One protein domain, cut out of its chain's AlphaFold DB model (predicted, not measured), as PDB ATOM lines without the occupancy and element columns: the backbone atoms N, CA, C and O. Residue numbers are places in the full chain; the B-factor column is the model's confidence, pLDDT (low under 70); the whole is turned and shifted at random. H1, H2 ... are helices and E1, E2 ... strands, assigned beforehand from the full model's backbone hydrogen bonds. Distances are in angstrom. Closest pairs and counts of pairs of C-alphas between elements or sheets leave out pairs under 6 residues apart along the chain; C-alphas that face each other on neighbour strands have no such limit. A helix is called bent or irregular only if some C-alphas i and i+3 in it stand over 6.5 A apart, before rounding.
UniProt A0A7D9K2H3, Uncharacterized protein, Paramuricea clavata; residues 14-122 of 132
ATOM      1  N   ARG A  14     212.489 128.583 177.031       89.06
ATOM      2  CA  ARG A  14     211.638 129.282 176.059       89.06
ATOM      3  C   ARG A  14     210.236 128.679 176.026       89.06
ATOM      4  O   ARG A  14     209.276 129.415 176.230       89.06
ATOM      5  N   GLU A  15     210.133 127.364 175.860       89.31
ATOM      6  CA  GLU A  15     208.849 126.649 175.825       89.31
ATOM      7  C   GLU A  15     208.083 126.814 177.140       89.31
ATOM      8  O   GLU A  15     206.880 127.075 177.144       89.31
ATOM      9  N   ILE A  16     208.786 126.759 178.276       88.75
ATOM     10  CA  ILE A  16     208.175 127.016 179.585       88.75
ATOM     11  C   ILE A  16     207.646 128.450 179.662       88.75
ATOM     12  O   ILE A  16     206.537 128.673 180.144       88.75
ATOM     13  N   SER A  17     208.396 129.435 179.167       89.69
ATOM     14  CA  SER A  17     207.963 130.838 179.163       89.69
ATOM     15  C   SER A  17     206.756 131.071 178.246       89.69
ATOM     16  O   SER A  17     205.857 131.836 178.590       89.69
ATOM     17  N   GLU A  18     206.706 130.410 177.091       91.75
ATOM     18  CA  GLU A  18     205.559 130.424 176.174       91.75
ATOM     19  C   GLU A  18     204.322 129.783 176.810       91.75
ATOM     20  O   GLU A  18     203.271 130.427 176.881       91.75
ATOM     21  N   ARG A  19     204.460 128.585 177.393       90.44
ATOM     22  CA  ARG A  19     203.365 127.917 178.111       90.44
ATOM     23  C   ARG A  19     202.874 128.747 179.289       90.44
ATOM     24  O   ARG A  19     201.673 128.888 179.481       90.44
ATOM     25  N   ARG A  20     203.778 129.365 180.053       91.56
ATOM     26  CA  ARG A  20     203.406 130.251 181.166       91.56
ATOM     27  C   ARG A  20     202.646 131.492 180.716       91.56
ATOM     28  O   ARG A  20     201.755 131.921 181.440       91.56
ATOM     29  N   ARG A  21     202.964 132.060 179.549       92.62
ATOM     30  CA  ARG A  21     202.184 133.165 178.968       92.62
ATOM     31  C   ARG A  21     200.780 132.715 178.568       92.62
ATOM     32  O   ARG A  21     199.835 133.454 178.803       92.62
ATOM     33  N   ALA A  22     200.641 131.516 178.001       92.25
ATOM     34  CA  ALA A  22     199.331 130.950 177.680       92.25
ATOM     35  C   ALA A  22     198.500 130.676 178.942       92.25
ATOM     36  O   ALA A  22     197.371 131.142 179.037       92.25
ATOM     37  N   LEU A  23     199.096 130.020 179.944       92.06
ATOM     38  CA  LEU A  23     198.453 129.759 181.236       92.06
ATOM     39  C   LEU A  23     198.025 131.047 181.938       92.06
ATOM     40  O   LEU A  23     196.964 131.081 182.547       92.06
ATOM     41  N   PHE A  24     198.840 132.103 181.852       92.56
ATOM     42  CA  PHE A  24     198.483 133.395 182.425       92.56
ATOM     43  C   PHE A  24     197.186 133.939 181.819       92.56
ATOM     44  O   PHE A  24     196.302 134.299 182.579       92.56
ATOM     45  N   ARG A  25     197.029 133.913 180.488       92.00
ATOM     46  CA  ARG A  25     195.778 134.341 179.833       92.00
ATOM     47  C   ARG A  25     194.578 133.487 180.249       92.00
ATOM     48  O   ARG A  25     193.526 134.024 180.565       92.00
ATOM     49  N   SER A  26     194.768 132.167 180.350       90.31
ATOM     50  CA  SER A  26     193.736 131.254 180.862       90.31
ATOM     51  C   SER A  26     193.259 131.637 182.265       90.31
ATOM     52  O   SER A  26     192.062 131.636 182.531       90.31
ATOM     53  N   VAL A  27     194.189 131.967 183.162       90.25
ATOM     54  CA  VAL A  27     193.865 132.352 184.542       90.25
ATOM     55  C   VAL A  27     193.336 133.789 184.641       90.25
ATOM     56  O   VAL A  27     192.540 134.078 185.528       90.25
ATOM     57  N   ASP A  28     193.752 134.679 183.744       91.31
ATOM     58  CA  ASP A  28     193.398 136.099 183.730       91.31
ATOM     59  C   ASP A  28     192.321 136.410 182.678       91.31
ATOM     60  O   ASP A  28     192.545 137.174 181.744       91.31
ATOM     61  N   GLY A  29     191.139 135.808 182.830       85.44
ATOM     62  CA  GLY A  29     189.945 136.190 182.068       85.44
ATOM     63  C   GLY A  29     189.442 135.170 181.047       85.44
ATOM     64  O   GLY A  29     188.229 135.076 180.880       85.44
ATOM     65  N   ASP A  30     190.307 134.382 180.395       86.94
ATOM     66  CA  ASP A  30     189.835 133.467 179.336       86.94
ATOM     67  C   ASP A  30     189.041 132.279 179.911       86.94
ATOM     68  O   ASP A  30     188.055 131.840 179.325       86.94
ATOM     69  N   MET A  31     189.490 131.722 181.042       85.00
ATOM     70  CA  MET A  31     188.900 130.528 181.676       85.00
ATOM     71  C   MET A  31     188.561 130.742 183.157       85.00
ATOM     72  O   MET A  31     188.088 129.823 183.827       85.00
ATOM     73  N   PHE A  32     188.843 131.924 183.702       92.44
ATOM     74  CA  PHE A  32     188.624 132.262 185.106       92.44
ATOM     75  C   PHE A  32     188.433 133.776 185.270       92.44
ATOM     76  O   PHE A  32     188.638 134.533 184.326       92.44
ATOM     77  N   TYR A  33     188.042 134.233 186.462       91.62
ATOM     78  CA  TYR A  33     187.845 135.656 186.740       91.62
ATOM     79  C   TYR A  33     189.101 136.472 186.437       91.62
ATOM     80  O   TYR A  33     190.187 136.067 186.864       91.62
ATOM     81  N   PRO A  34     188.965 137.652 185.805       93.81
ATOM     82  CA  PRO A  34     190.103 138.521 185.564       93.81
ATOM     83  C   PRO A  34     190.756 138.892 186.894       93.81
ATOM     84  O   PRO A  34     190.089 139.211 187.882       93.81
ATOM     85  N   MET A  35     192.082 138.881 186.928       93.69
ATOM     86  CA  MET A  35     192.858 139.124 188.136       93.69
ATOM     87  C   MET A  35     192.575 140.511 188.724       93.69
ATOM     88  O   MET A  35     192.726 140.703 189.927       93.69
ATOM     89  N   SER A  36     192.100 141.469 187.922       93.75
ATOM     90  CA  SER A  36     191.670 142.797 188.380       93.75
ATOM     91  C   SER A  36     190.662 142.741 189.536       93.75
ATOM     92  O   SER A  36     190.792 143.534 190.475       93.75
ATOM     93  N   VAL A  37     189.745 141.763 189.544       93.81
ATOM     94  CA  VAL A  37     188.697 141.630 190.574       93.81
ATOM     95  C   VAL A  37     189.118 140.803 191.790       93.81
ATOM     96  O   VAL A  37     188.355 140.688 192.747       93.81
ATOM     97  N   TRP A  38     190.322 140.230 191.789       95.38
ATOM     98  CA  TRP A  38     190.765 139.379 192.891       95.38
ATOM     99  C   TRP A  38     191.142 140.193 194.142       95.38
ATOM    100  O   TRP A  38     191.636 141.325 194.022       95.38
ATOM    101  N   PRO A  39     191.008 139.601 195.341       95.19
ATOM    102  CA  PRO A  39     191.599 140.124 196.567       95.19
ATOM    103  C   PRO A  39     193.112 140.356 196.451       95.19
ATOM    104  O   PRO A  39     193.826 139.613 195.770       95.19
ATOM    105  N   ASN A  40     193.619 141.387 197.132       94.31
ATOM    106  CA  ASN A  40     195.035 141.771 197.061       94.31
ATOM    107  C   ASN A  40     195.979 140.684 197.588       94.31
ATOM    108  O   ASN A  40     197.036 140.458 197.009       94.31
ATOM    109  N   ASP A  41     195.594 139.984 198.648       91.75
ATOM    110  CA  ASP A  41     196.354 138.860 199.195       91.75
ATOM    111  C   ASP A  41     196.453 137.693 198.200       91.75
ATOM    112  O   ASP A  41     197.528 137.110 198.049       91.75
ATOM    113  N   MET A  42     195.384 137.403 197.451       94.56
ATOM    114  CA  MET A  42     195.405 136.385 196.393       94.56
ATOM    115  C   MET A  42     196.255 136.812 195.194       94.56
ATOM    116  O   MET A  42     197.015 135.999 194.669       94.56
ATOM    117  N   LYS A  43     196.209 138.094 194.801       93.56
ATOM    118  CA  LYS A  43     197.125 138.659 193.790       93.56
ATOM    119  C   LYS A  43     198.583 138.483 194.219       93.56
ATOM    120  O   LYS A  43     199.409 138.021 193.434       93.56
ATOM    121  N   ILE A  44     198.904 138.800 195.475       91.44
ATOM    122  CA  ILE A  44     200.255 138.630 196.027       91.44
ATOM    123  C   ILE A  44     200.663 137.152 196.005       91.44
ATOM    124  O   ILE A  44     201.748 136.831 195.520       91.44
ATOM    125  N   ALA A  45     199.799 136.244 196.473       91.19
ATOM    126  CA  ALA A  45     200.066 134.805 196.470       91.19
ATOM    127  C   ALA A  45     200.314 134.260 195.052       91.19
ATOM    128  O   ALA A  45     201.211 133.442 194.855       91.19
ATOM    129  N   PHE A  46     199.567 134.751 194.060       90.88
ATOM    130  CA  PHE A  46     199.714 134.378 192.655       90.88
ATOM    131  C   PHE A  46     201.061 134.803 192.049       90.88
ATOM    132  O   PHE A  46     201.662 134.051 191.275       90.88
ATOM    133  N   TRP A  47     201.553 135.993 192.410       88.25
ATOM    134  CA  TRP A  47     202.806 136.542 191.883       88.25
ATOM    135  C   TRP A  47     204.055 136.123 192.659       88.25
ATOM    136  O   TRP A  47     205.158 136.177 192.105       88.25
ATOM    137  N   LYS A  48     203.913 135.676 193.912       83.50
ATOM    138  CA  LYS A  48     205.036 135.249 194.752       83.50
ATOM    139  C   LYS A  48     205.760 134.075 194.092       83.50
ATOM    140  O   LYS A  48     205.175 133.027 193.858       83.50
ATOM    141  N   LYS A  49     207.049 134.218 193.780       77.50
ATOM    142  CA  LYS A  49     207.856 133.132 193.202       77.50
ATOM    143  C   LYS A  49     209.190 132.984 193.932       77.50
ATOM    144  O   LYS A  49     209.887 133.983 194.080       77.50
ATOM    145  N   PRO A  50     209.592 131.753 194.309       71.38
ATOM    146  CA  PRO A  50     208.783 130.525 194.320       71.38
ATOM    147  C   PRO A  50     207.662 130.586 195.377       71.38
ATOM    148  O   PRO A  50     207.853 131.156 196.447       71.38
ATOM    149  N   ILE A  51     206.507 129.977 195.086       81.00
ATOM    150  CA  ILE A  51     205.361 129.928 196.011       81.00
ATOM    151  C   ILE A  51     205.699 129.006 197.201       81.00
ATOM    152  O   ILE A  51     206.248 127.911 197.011       81.00
ATOM    153  N   GLY A  52     205.402 129.449 198.427       88.38
ATOM    154  CA  GLY A  52     205.539 128.671 199.665       88.38
ATOM    155  C   GLY A  52     204.445 127.611 199.830       88.38
ATOM    156  O   GLY A  52     203.560 127.479 198.987       88.38
ATOM    157  N   ASP A  53     204.519 126.797 200.884       92.38
ATOM    158  CA  ASP A  53     203.538 125.719 201.101       92.38
ATOM    159  C   ASP A  53     202.155 126.305 201.431       92.38
ATOM    160  O   ASP A  53     201.162 125.910 200.819       92.38
ATOM    161  N   GLU A  54     202.102 127.304 202.316       93.12
ATOM    162  CA  GLU A  54     200.870 128.000 202.697       93.12
ATOM    163  C   GLU A  54     200.252 128.767 201.522       93.12
ATOM    164  O   GLU A  54     199.054 128.644 201.268       93.12
ATOM    165  N   GLU A  55     201.046 129.522 200.757       92.81
ATOM    166  CA  GLU A  55     200.525 130.259 199.603       92.81
ATOM    167  C   GLU A  55     200.063 129.327 198.485       92.81
ATOM    168  O   GLU A  55     199.063 129.621 197.835       92.81
ATOM    169  N   THR A  56     200.732 128.182 198.294       94.25
ATOM    170  CA  THR A  56     200.269 127.153 197.350       94.25
ATOM    171  C   THR A  56     198.895 126.656 197.777       94.25
ATOM    172  O   THR A  56     197.986 126.587 196.957       94.25
ATOM    173  N   PHE A  57     198.723 126.357 199.066       94.56
ATOM    174  CA  PHE A  57     197.451 125.889 199.598       94.56
ATOM    175  C   PHE A  57     196.334 126.926 199.416       94.56
ATOM    176  O   PHE A  57     195.308 126.618 198.811       94.56
ATOM    177  N   LYS A  58     196.562 128.172 199.856       94.62
ATOM    178  CA  LYS A  58     195.593 129.275 199.718       94.62
ATOM    179  C   LYS A  58     195.196 129.513 198.263       94.62
ATOM    180  O   LYS A  58     194.008 129.615 197.967       94.62
ATOM    181  N   LEU A  59     196.175 129.564 197.357       95.12
ATOM    182  CA  LEU A  59     195.926 129.828 195.943       95.12
ATOM    183  C   LEU A  59     195.146 128.687 195.278       95.12
ATOM    184  O   LEU A  59     194.219 128.956 194.520       95.12
ATOM    185  N   VAL A  60     195.476 127.423 195.577       95.81
ATOM    186  CA  VAL A  60     194.734 126.267 195.045       95.81
ATOM    187  C   VAL A  60     193.284 126.291 195.521       95.81
ATOM    188  O   VAL A  60     192.393 126.123 194.694       95.81
ATOM    189  N   LEU A  61     193.030 126.535 196.815       95.75
ATOM    190  CA  LEU A  61     191.660 126.629 197.336       95.75
ATOM    191  C   LEU A  61     190.881 127.777 196.696       95.75
ATOM    192  O   LEU A  61     189.745 127.580 196.278       95.75
ATOM    193  N   PHE A  62     191.495 128.957 196.581       95.94
ATOM    194  CA  PHE A  62     190.870 130.118 195.955       95.94
ATOM    195  C   PHE A  62     190.481 129.859 194.497       95.94
ATOM    196  O   PHE A  62     189.339 130.113 194.114       95.94
ATOM    197  N   LEU A  63     191.408 129.325 193.699       95.25
ATOM    198  CA  LEU A  63     191.169 129.039 192.287       95.25
ATOM    199  C   LEU A  63     190.123 127.928 192.115       95.25
ATOM    200  O   LEU A  63     189.165 128.112 191.370       95.25
ATOM    201  N   MET A  64     190.260 126.811 192.836       94.88
ATOM    202  CA  MET A  64     189.306 125.694 192.779       94.88
ATOM    203  C   MET A  64     187.903 126.107 193.233       94.88
ATOM    204  O   MET A  64     186.925 125.785 192.564       94.88
ATOM    205  N   GLY A  65     187.798 126.815 194.362       94.12
ATOM    206  CA  GLY A  65     186.520 127.229 194.942       94.12
ATOM    207  C   GLY A  65     185.722 128.146 194.018       94.12
ATOM    208  O   GLY A  65     184.512 127.996 193.894       94.12
ATOM    209  N   ASN A  66     186.413 129.018 193.282       94.62
ATOM    210  CA  ASN A  66     185.809 129.898 192.281       94.62
ATOM    211  C   ASN A  66     185.703 129.250 190.877       94.62
ATOM    212  O   ASN A  66     185.404 129.944 189.909       94.62
ATOM    213  N   GLY A  67     185.954 127.941 190.737       92.56
ATOM    214  CA  GLY A  67     185.689 127.188 189.503       92.56
ATOM    215  C   GLY A  67     186.827 127.113 188.477       92.56
ATOM    216  O   GLY A  67     186.586 126.696 187.347       92.56
ATOM    217  N   CYS A  68     188.064 127.474 188.830       94.00
ATOM    218  CA  CYS A  68     189.209 127.304 187.931       94.00
ATOM    219  C   CYS A  68     189.517 125.805 187.715       94.00
ATOM    220  O   CYS A  68     189.601 125.056 188.696       94.00
ATOM    221  N   PRO A  69     189.751 125.344 186.471       92.81
ATOM    222  CA  PRO A  69     190.041 123.938 186.206       92.81
ATOM    223  C   PRO A  69     191.322 123.435 186.908       92.81
ATOM    224  O   PRO A  69     192.375 124.075 186.797       92.81
ATOM    225  N   PRO A  70     191.304 122.243 187.545       92.88
ATOM    226  CA  PRO A  70     192.460 121.699 188.269       92.88
ATOM    227  C   PRO A  70     193.736 121.563 187.423       92.88
ATOM    228  O   PRO A  70     194.851 121.681 187.936       92.88
ATOM    229  N   THR A  71     193.581 121.303 186.123       91.81
ATOM    230  CA  THR A  71     194.685 121.182 185.161       91.81
ATOM    231  C   THR A  71     195.440 122.500 184.999       91.81
ATOM    232  O   THR A  71     196.666 122.510 185.086       91.81
ATOM    233  N   ILE A  72     194.721 123.618 184.867       91.81
ATOM    234  CA  ILE A  72     195.301 124.964 184.747       91.81
ATOM    235  C   ILE A  72     196.034 125.353 186.034       91.81
ATOM    236  O   ILE A  72     197.170 125.828 185.980       91.81
ATOM    237  N   ILE A  73     195.424 125.089 187.196       92.69
ATOM    238  CA  ILE A  73     196.022 125.359 188.513       92.69
ATOM    239  C   ILE A  73     197.348 124.607 188.663       92.69
ATOM    240  O   ILE A  73     198.376 125.195 189.016       92.69
ATOM    241  N   LYS A  74     197.336 123.302 188.368       92.44
ATOM    242  CA  LYS A  74     198.523 122.448 188.438       92.44
ATOM    243  C   LYS A  74     199.625 122.964 187.524       92.44
ATOM    244  O   LYS A  74     200.742 123.176 187.991       92.44
ATOM    245  N   ASP A  75     199.318 123.202 186.257       91.00
ATOM    246  CA  ASP A  75     200.310 123.643 185.281       91.00
ATOM    247  C   ASP A  75     200.904 125.009 185.641       91.00
ATOM    248  O   ASP A  75     202.118 125.209 185.528       91.00
ATOM    249  N   TRP A  76     200.090 125.944 186.136       91.62
ATOM    250  CA  TRP A  76     200.563 127.257 186.578       91.62
ATOM    251  C   TRP A  76     201.561 127.164 187.737       91.62
ATOM    252  O   TRP A  76     202.633 127.786 187.685       91.62
ATOM    253  N   ILE A  77     201.221 126.384 188.769       91.44
ATOM    254  CA  ILE A  77     202.028 126.244 189.985       91.44
ATOM    255  C   ILE A  77     203.296 125.435 189.698       91.44
ATOM    256  O   ILE A  77     204.390 125.873 190.052       91.44
ATOM    257  N   VAL A  78     203.190 124.296 189.011       90.88
ATOM    258  CA  VAL A  78     204.335 123.412 188.723       90.88
ATOM    259  C   VAL A  78     205.335 124.102 187.795       90.88
ATOM    260  O   VAL A  78     206.537 124.101 188.062       90.88
ATOM    261  N   SER A  79     204.857 124.799 186.760       89.31
ATOM    262  CA  SER A  79     205.738 125.580 185.883       89.31
ATOM    263  C   SER A  79     206.365 126.788 186.584       89.31
ATOM    264  O   SER A  79     207.280 127.395 186.036       89.31
ATOM    265  N   SER A  80     205.899 127.181 187.778       88.62
ATOM    266  CA  SER A  80     206.474 128.306 188.525       88.62
ATOM    267  C   SER A  80     207.783 127.959 189.214       88.62
ATOM    268  O   SER A  80     208.444 128.867 189.693       88.62
ATOM    269  N   THR A  81     208.167 126.683 189.259       89.81
ATOM    270  CA  THR A  81     209.405 126.212 189.893       89.81
ATOM    271  C   THR A  81     210.315 125.472 188.920       89.81
ATOM    272  O   THR A  81     211.201 124.743 189.355       89.81
ATOM    273  N   PHE A  82     210.119 125.669 187.612       88.00
ATOM    274  CA  PHE A  82     210.768 124.890 186.553       88.00
ATOM    275  C   PHE A  82     212.300 124.835 186.639       88.00
ATOM    276  O   PHE A  82     212.912 123.846 186.254       88.00
ATOM    277  N   TRP A  83     212.932 125.875 187.187       85.88
ATOM    278  CA  TRP A  83     214.383 125.945 187.372       85.88
ATOM    279  C   TRP A  83     214.915 125.011 188.470       85.88
ATOM    280  O   TRP A  83     216.124 124.914 188.660       85.88
ATOM    281  N   ASN A  84     214.042 124.360 189.244       89.19
ATOM    282  CA  ASN A  84     214.420 123.437 190.305       89.19
ATOM    283  C   ASN A  84     213.501 122.205 190.299       89.19
ATOM    284  O   ASN A  84     212.330 122.269 190.685       89.19
ATOM    285  N   LYS A  85     214.064 121.059 189.900       86.44
ATOM    286  CA  LYS A  85     213.349 119.780 189.788       86.44
ATOM    287  C   LYS A  85     212.716 119.337 191.109       86.44
ATOM    288  O   LYS A  85     211.543 118.982 191.120       86.44
ATOM    289  N   ASN A  86     213.442 119.423 192.223       89.38
ATOM    290  CA  ASN A  86     212.930 118.996 193.531       89.38
ATOM    291  C   ASN A  86     211.754 119.871 193.983       89.38
ATOM    292  O   ASN A  86     210.747 119.357 194.462       89.38
ATOM    293  N   LYS A  87     211.838 121.193 193.766       89.88
ATOM    294  CA  LYS A  87     210.716 122.105 194.043       89.88
ATOM    295  C   LYS A  87     209.519 121.822 193.134       89.88
ATOM    296  O   LYS A  87     208.391 121.834 193.613       89.88
ATOM    297  N   THR A  88     209.766 121.520 191.863       90.06
ATOM    298  CA  THR A  88     208.731 121.142 190.887       90.06
ATOM    299  C   THR A  88     207.992 119.873 191.300       90.06
ATOM    300  O   THR A  88     206.762 119.868 191.308       90.06
ATOM    301  N   VAL A  89     208.715 118.827 191.708       91.00
ATOM    302  CA  VAL A  89     208.113 117.584 192.214       91.00
ATOM    303  C   VAL A  89     207.315 117.855 193.488       91.00
ATOM    304  O   VAL A  89     206.130 117.531 193.525       91.00
ATOM    305  N   LYS A  90     207.899 118.555 194.473       92.25
ATOM    306  CA  LYS A  90     207.201 118.923 195.716       92.25
ATOM    307  C   LYS A  90     205.893 119.674 195.443       92.25
ATOM    308  O   LYS A  90     204.863 119.371 196.039       92.25
ATOM    309  N   ARG A  91     205.910 120.666 194.545       92.75
ATOM    310  CA  ARG A  91     204.710 121.449 194.199       92.75
ATOM    311  C   ARG A  91     203.670 120.607 193.475       92.75
ATOM    312  O   ARG A  91     202.485 120.751 193.755       92.75
ATOM    313  N   TRP A  92     204.096 119.709 192.592       93.19
ATOM    314  CA  TRP A  92     203.198 118.770 191.926       93.19
ATOM    315  C   TRP A  92     202.501 117.841 192.932       93.19
ATOM    316  O   TRP A  92     201.278 117.707 192.885       93.19
ATOM    317  N   GLU A  93     203.246 117.258 193.875       94.25
ATOM    318  CA  GLU A  93     202.698 116.406 194.941       94.25
ATOM    319  C   GLU A  93     201.717 117.173 195.826       94.25
ATOM    320  O   GLU A  93     200.600 116.709 196.052       94.25
ATOM    321  N   GLN A  94     202.092 118.381 196.259       94.94
ATOM    322  CA  GLN A  94     201.234 119.204 197.102       94.94
ATOM    323  C   GLN A  94     199.912 119.548 196.405       94.94
ATOM    324  O   GLN A  94     198.846 119.358 196.985       94.94
ATOM    325  N   VAL A  95     199.959 120.026 195.156       95.06
ATOM    326  CA  VAL A  95     198.748 120.397 194.408       95.06
ATOM    327  C   VAL A  95     197.850 119.177 194.188       95.06
ATOM    328  O   VAL A  95     196.639 119.270 194.382       95.06
ATOM    329  N   ASN A  96     198.426 118.019 193.851       95.00
ATOM    330  CA  ASN A  96     197.661 116.776 193.729       95.00
ATOM    331  C   ASN A  96     196.991 116.369 195.031       95.00
ATOM    332  O   ASN A  96     195.823 115.990 195.017       95.00
ATOM    333  N   TRP A  97     197.720 116.446 196.142       95.75
ATOM    334  CA  TRP A  97     197.183 116.090 197.444       95.75
ATOM    335  C   TRP A  97     195.999 116.986 197.817       95.75
ATOM    336  O   TRP A  97     194.976 116.478 198.273       95.75
ATOM    337  N   ILE A  98     196.095 118.298 197.565       95.50
ATOM    338  CA  ILE A  98     194.998 119.239 197.826       95.50
ATOM    339  C   ILE A  98     193.779 118.887 196.970       95.50
ATOM    340  O   ILE A  98     192.693 118.697 197.510       95.50
ATOM    341  N   ILE A  99     193.957 118.746 195.649       94.31
ATOM    342  CA  ILE A  99     192.858 118.437 194.719       94.31
ATOM    343  C   ILE A  99     192.180 117.112 195.098       94.31
ATOM    344  O   ILE A  99     190.955 117.042 195.149       94.31
ATOM    345  N   ALA A 100     192.957 116.074 195.422       95.31
ATOM    346  CA  ALA A 100     192.434 114.753 195.770       95.31
ATOM    347  C   ALA A 100     191.677 114.711 197.110       95.31
ATOM    348  O   ALA A 100     190.901 113.786 197.347       95.31
ATOM    349  N   ASN A 101     191.901 115.682 197.998       95.69
ATOM    350  CA  ASN A 101     191.275 115.724 199.321       95.69
ATOM    351  C   ASN A 101     190.285 116.885 199.492       95.69
ATOM    352  O   ASN A 101     189.721 117.033 200.574       95.69
ATOM    353  N   ILE A 102     190.017 117.662 198.438       92.94
ATOM    354  CA  ILE A 102     189.188 118.871 198.520       92.94
ATOM    355  C   ILE A 102     187.775 118.586 199.035       92.94
ATOM    356  O   ILE A 102     187.328 119.237 199.975       92.94
ATOM    357  N   ALA A 103     187.128 117.538 198.516       91.38
ATOM    358  CA  ALA A 103     185.792 117.121 198.936       91.38
ATOM    359  C   ALA A 103     185.774 116.596 200.382       91.38
ATOM    360  O   ALA A 103     184.857 116.865 201.147       91.38
ATOM    361  N   LYS A 104     186.831 115.894 200.815       94.81
ATOM    362  CA  LYS A 104     186.913 115.334 202.180       94.81
ATOM    363  C   LYS A 104     187.013 116.408 203.262       94.81
ATOM    364  O   LYS A 104     186.719 116.148 204.427       94.81
ATOM    365  N   HIS A 105     187.464 117.599 202.888       92.88
ATOM    366  CA  HIS A 105     187.659 118.720 203.797       92.88
ATOM    367  C   HIS A 105     186.793 119.922 203.429       92.88
ATOM    368  O   HIS A 105     187.076 121.031 203.879       92.88
ATOM    369  N   GLU A 106     185.725 119.716 202.659       91.50
ATOM    370  CA  GLU A 106     184.986 120.821 202.056       91.50
ATOM    371  C   GLU A 106     184.347 121.772 203.079       91.50
ATOM    372  O   GLU A 106     184.338 122.979 202.875       91.50
ATOM    373  N   ARG A 107     183.929 121.238 204.234       91.19
ATOM    374  CA  ARG A 107     183.380 121.985 205.383       91.19
ATOM    375  C   ARG A 107     184.424 122.622 206.298       91.19
ATOM    376  O   ARG A 107     184.077 123.264 207.279       91.19
ATOM    377  N   ARG A 108     185.709 122.361 206.062       92.19
ATOM    378  CA  ARG A 108     186.817 122.905 206.871       92.19
ATOM    379  C   ARG A 108     187.608 123.931 206.083       92.19
ATOM    380  O   ARG A 108     188.054 124.933 206.632       92.19
ATOM    381  N   TRP A 109     187.822 123.650 204.806       94.50
ATOM    382  CA  TRP A 109     188.558 124.511 203.901       94.50
ATOM    383  C   TRP A 109     187.624 125.572 203.340       94.50
ATOM    384  O   TRP A 109     186.478 125.291 203.006       94.50
ATOM    385  N   PHE A 110     188.123 126.798 203.256       94.38
ATOM    386  CA  PHE A 110     187.353 127.946 202.807       94.38
ATOM    387  C   PHE A 110     188.176 128.791 201.841       94.38
ATOM    388  O   PHE A 110     189.409 128.771 201.858       94.38
ATOM    389  N   TYR A 111     187.478 129.565 201.025       94.88
ATOM    390  CA  TYR A 111     188.047 130.481 200.051       94.88
ATOM    391  C   TYR A 111     187.263 131.796 200.043       94.88
ATOM    392  O   TYR A 111     186.169 131.888 200.600       94.88
ATOM    393  N   PHE A 112     187.845 132.840 199.453       95.06
ATOM    394  CA  PHE A 112     187.126 134.085 199.198       95.06
ATOM    395  C   PHE A 112     186.348 133.960 197.886       95.06
ATOM    396  O   PHE A 112     186.956 133.785 196.827       95.06
ATOM    397  N   ASP A 113     185.024 134.039 197.960       95.06
ATOM    398  CA  ASP A 113     184.142 134.002 196.799       95.06
ATOM    399  C   ASP A 113     184.093 135.375 196.117       95.06
ATOM    400  O   ASP A 113     183.831 136.400 196.757       95.06
ATOM    401  N   LEU A 114     184.360 135.397 194.810       94.38
ATOM    402  CA  LEU A 114     184.439 136.634 194.033       94.38
ATOM    403  C   LEU A 114     183.071 137.256 193.719       94.38
ATOM    404  O   LEU A 114     182.999 138.474 193.543       94.38
ATOM    405  N   HIS A 115     181.993 136.470 193.675       92.19
ATOM    406  CA  HIS A 115     180.649 136.971 193.372       92.19
ATOM    407  C   HIS A 115     180.025 137.660 194.579       92.19
ATOM    408  O   HIS A 115     179.560 138.794 194.496       92.19
ATOM    409  N   PHE A 116     180.029 136.965 195.713       90.94
ATOM    410  CA  PHE A 116     179.400 137.403 196.951       90.94
ATOM    411  C   PHE A 116     180.341 138.237 197.821       90.94
ATOM    412  O   PHE A 116     179.894 138.819 198.807       90.94
ATOM    413  N   LYS A 117     181.633 138.301 197.470       92.31
ATOM    414  CA  LYS A 117     182.675 139.044 198.195       92.31
ATOM    415  C   LYS A 117     182.756 138.657 199.678       92.31
ATOM    416  O   LYS A 117     182.935 139.514 200.545       92.31
ATOM    417  N   LYS A 118     182.623 137.362 199.976       93.19
ATOM    418  CA  LYS A 118     182.673 136.806 201.338       93.19
ATOM    419  C   LYS A 118     183.435 135.487 201.384       93.19
ATOM    420  O   LYS A 118     183.698 134.874 200.354       93.19
ATOM    421  N   PHE A 119     183.803 135.049 202.587       94.00
ATOM    422  CA  PHE A 119     184.428 133.740 202.767       94.00
ATOM    423  C   PHE A 119     183.368 132.636 202.787       94.00
ATOM    424  O   PHE A 119     182.438 132.680 203.593       94.00
ATOM    425  N   LEU A 120     183.549 131.636 201.930       95.00
ATOM    426  CA  LEU A 120     182.723 130.435 201.868       95.00
ATOM    427  C   LEU A 120     183.579 129.205 202.140       95.00
ATOM    428  O   LEU A 120     184.750 129.164 201.760       95.00
ATOM    429  N   TYR A 121     182.988 128.192 202.756       95.06
ATOM    430  CA  TYR A 121     183.526 126.838 202.721       95.06
ATOM    431  C   TYR A 121     183.518 126.302 201.281       95.06
ATOM    432  O   TYR A 121     182.816 126.825 200.411       95.06
ATOM    433  N   MET A 122     184.301 125.261 200.995       93.50
ATOM    434  CA  MET A 122     184.347 124.674 199.648       93.50
ATOM    435  C   MET A 122     182.994 124.092 199.212       93.50
ATOM    436  O   MET A 122     182.701 124.087 198.019       93.50
TER     437      MET A 122
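Overview. This is residues 14 to 122 of the 132 residues of an uncharacterized protein of Paramuricea clavata (UniProt A0A7D9K2H3). What shape do the coordinates make? An up-and-down bundle of three helices, H3, H4 and H5, forms the core, with H1 packed slantwise on H4 and H2 set across H3. The small strand hairpin E1 E2 sits at one end of the bundle, where residues 58 to 65 of H3 come near it. What are its parts and its size? The printed part has 109 residues, with five named helices followed by two antiparallel strands in the order E1 - E2, and its class is mostly helix. It is compact, with a radius of gyration of the C-alphas of 13.4 A and spans of 39 by 29 by 20 A.

Along the chain. Where do the first helices run? H1, residues 14 to 30, begins at C-alpha 14 (211.638, 129.282, 176.059) and is 22.4 A long; it is only just irregular, with C-alphas 27 and 30 6.7 A apart. H2 holds residues 40 to 47, over 10.7 A. Which elements follow? H3, residues 53 to 65, is 18.2 A long, H4, residues 70 to 81, 17.6 A, and H5, residues 85 to 101, 24.4 A. E1, residues 110 to 113, measures 9.1 A; E2, residues 118 to 121, measures 10.1 A and ends at C-alpha 121 (183.526, 126.838, 202.721).

Arrangement. How do the bundle's helices meet? H3 and H4 form a helical hairpin at a shallow tilt of 25 degrees, closest at the C-alphas of Val 60 and Ile 73, 6.7 A. H4 and H5 form another at 24 degrees, closest at the C-alphas of Thr 81 and Thr 88, 5.2 A. H5 touches H3 with residues 91 to 98 alone, the closest C-alphas being those of Val 60 and Val 95, 7.1 A. Where are H1 and H2? H1 touches H4 at a steep tilt of 42 degrees, opposite ways, with the C-alphas of Leu 23 and Trp 76 closest at 6.3 A. H2 touches H3 at 71 degrees, only just about perpendicular, with the C-alphas of Ala 45 and Glu 55 closest at 5.5 A. H1 and H2 are apart. What do the backbone atoms show? In the hairpin of E1 and E2, N 111 and O 120 are within hydrogen-bond range at 2.9 A, and the closest C-alphas of H3 and E1, Phe 62 and Tyr 111, are 5.0 A apart. Every O i to N i+4 pair is within range in H2, H3 and H5, against 11 of 13 in H1 and 7 of 8 in H4.

Size, cuts and confidence. How far does it reach? The two C-alphas farthest apart, those of Arg 14 and Arg 107, are 41.4 A apart. Is it unbroken and confident? The printed part has no cut, and no link between named elements is long. The mean pLDDT of the printed part is 91.8, and no printed residue is under 70.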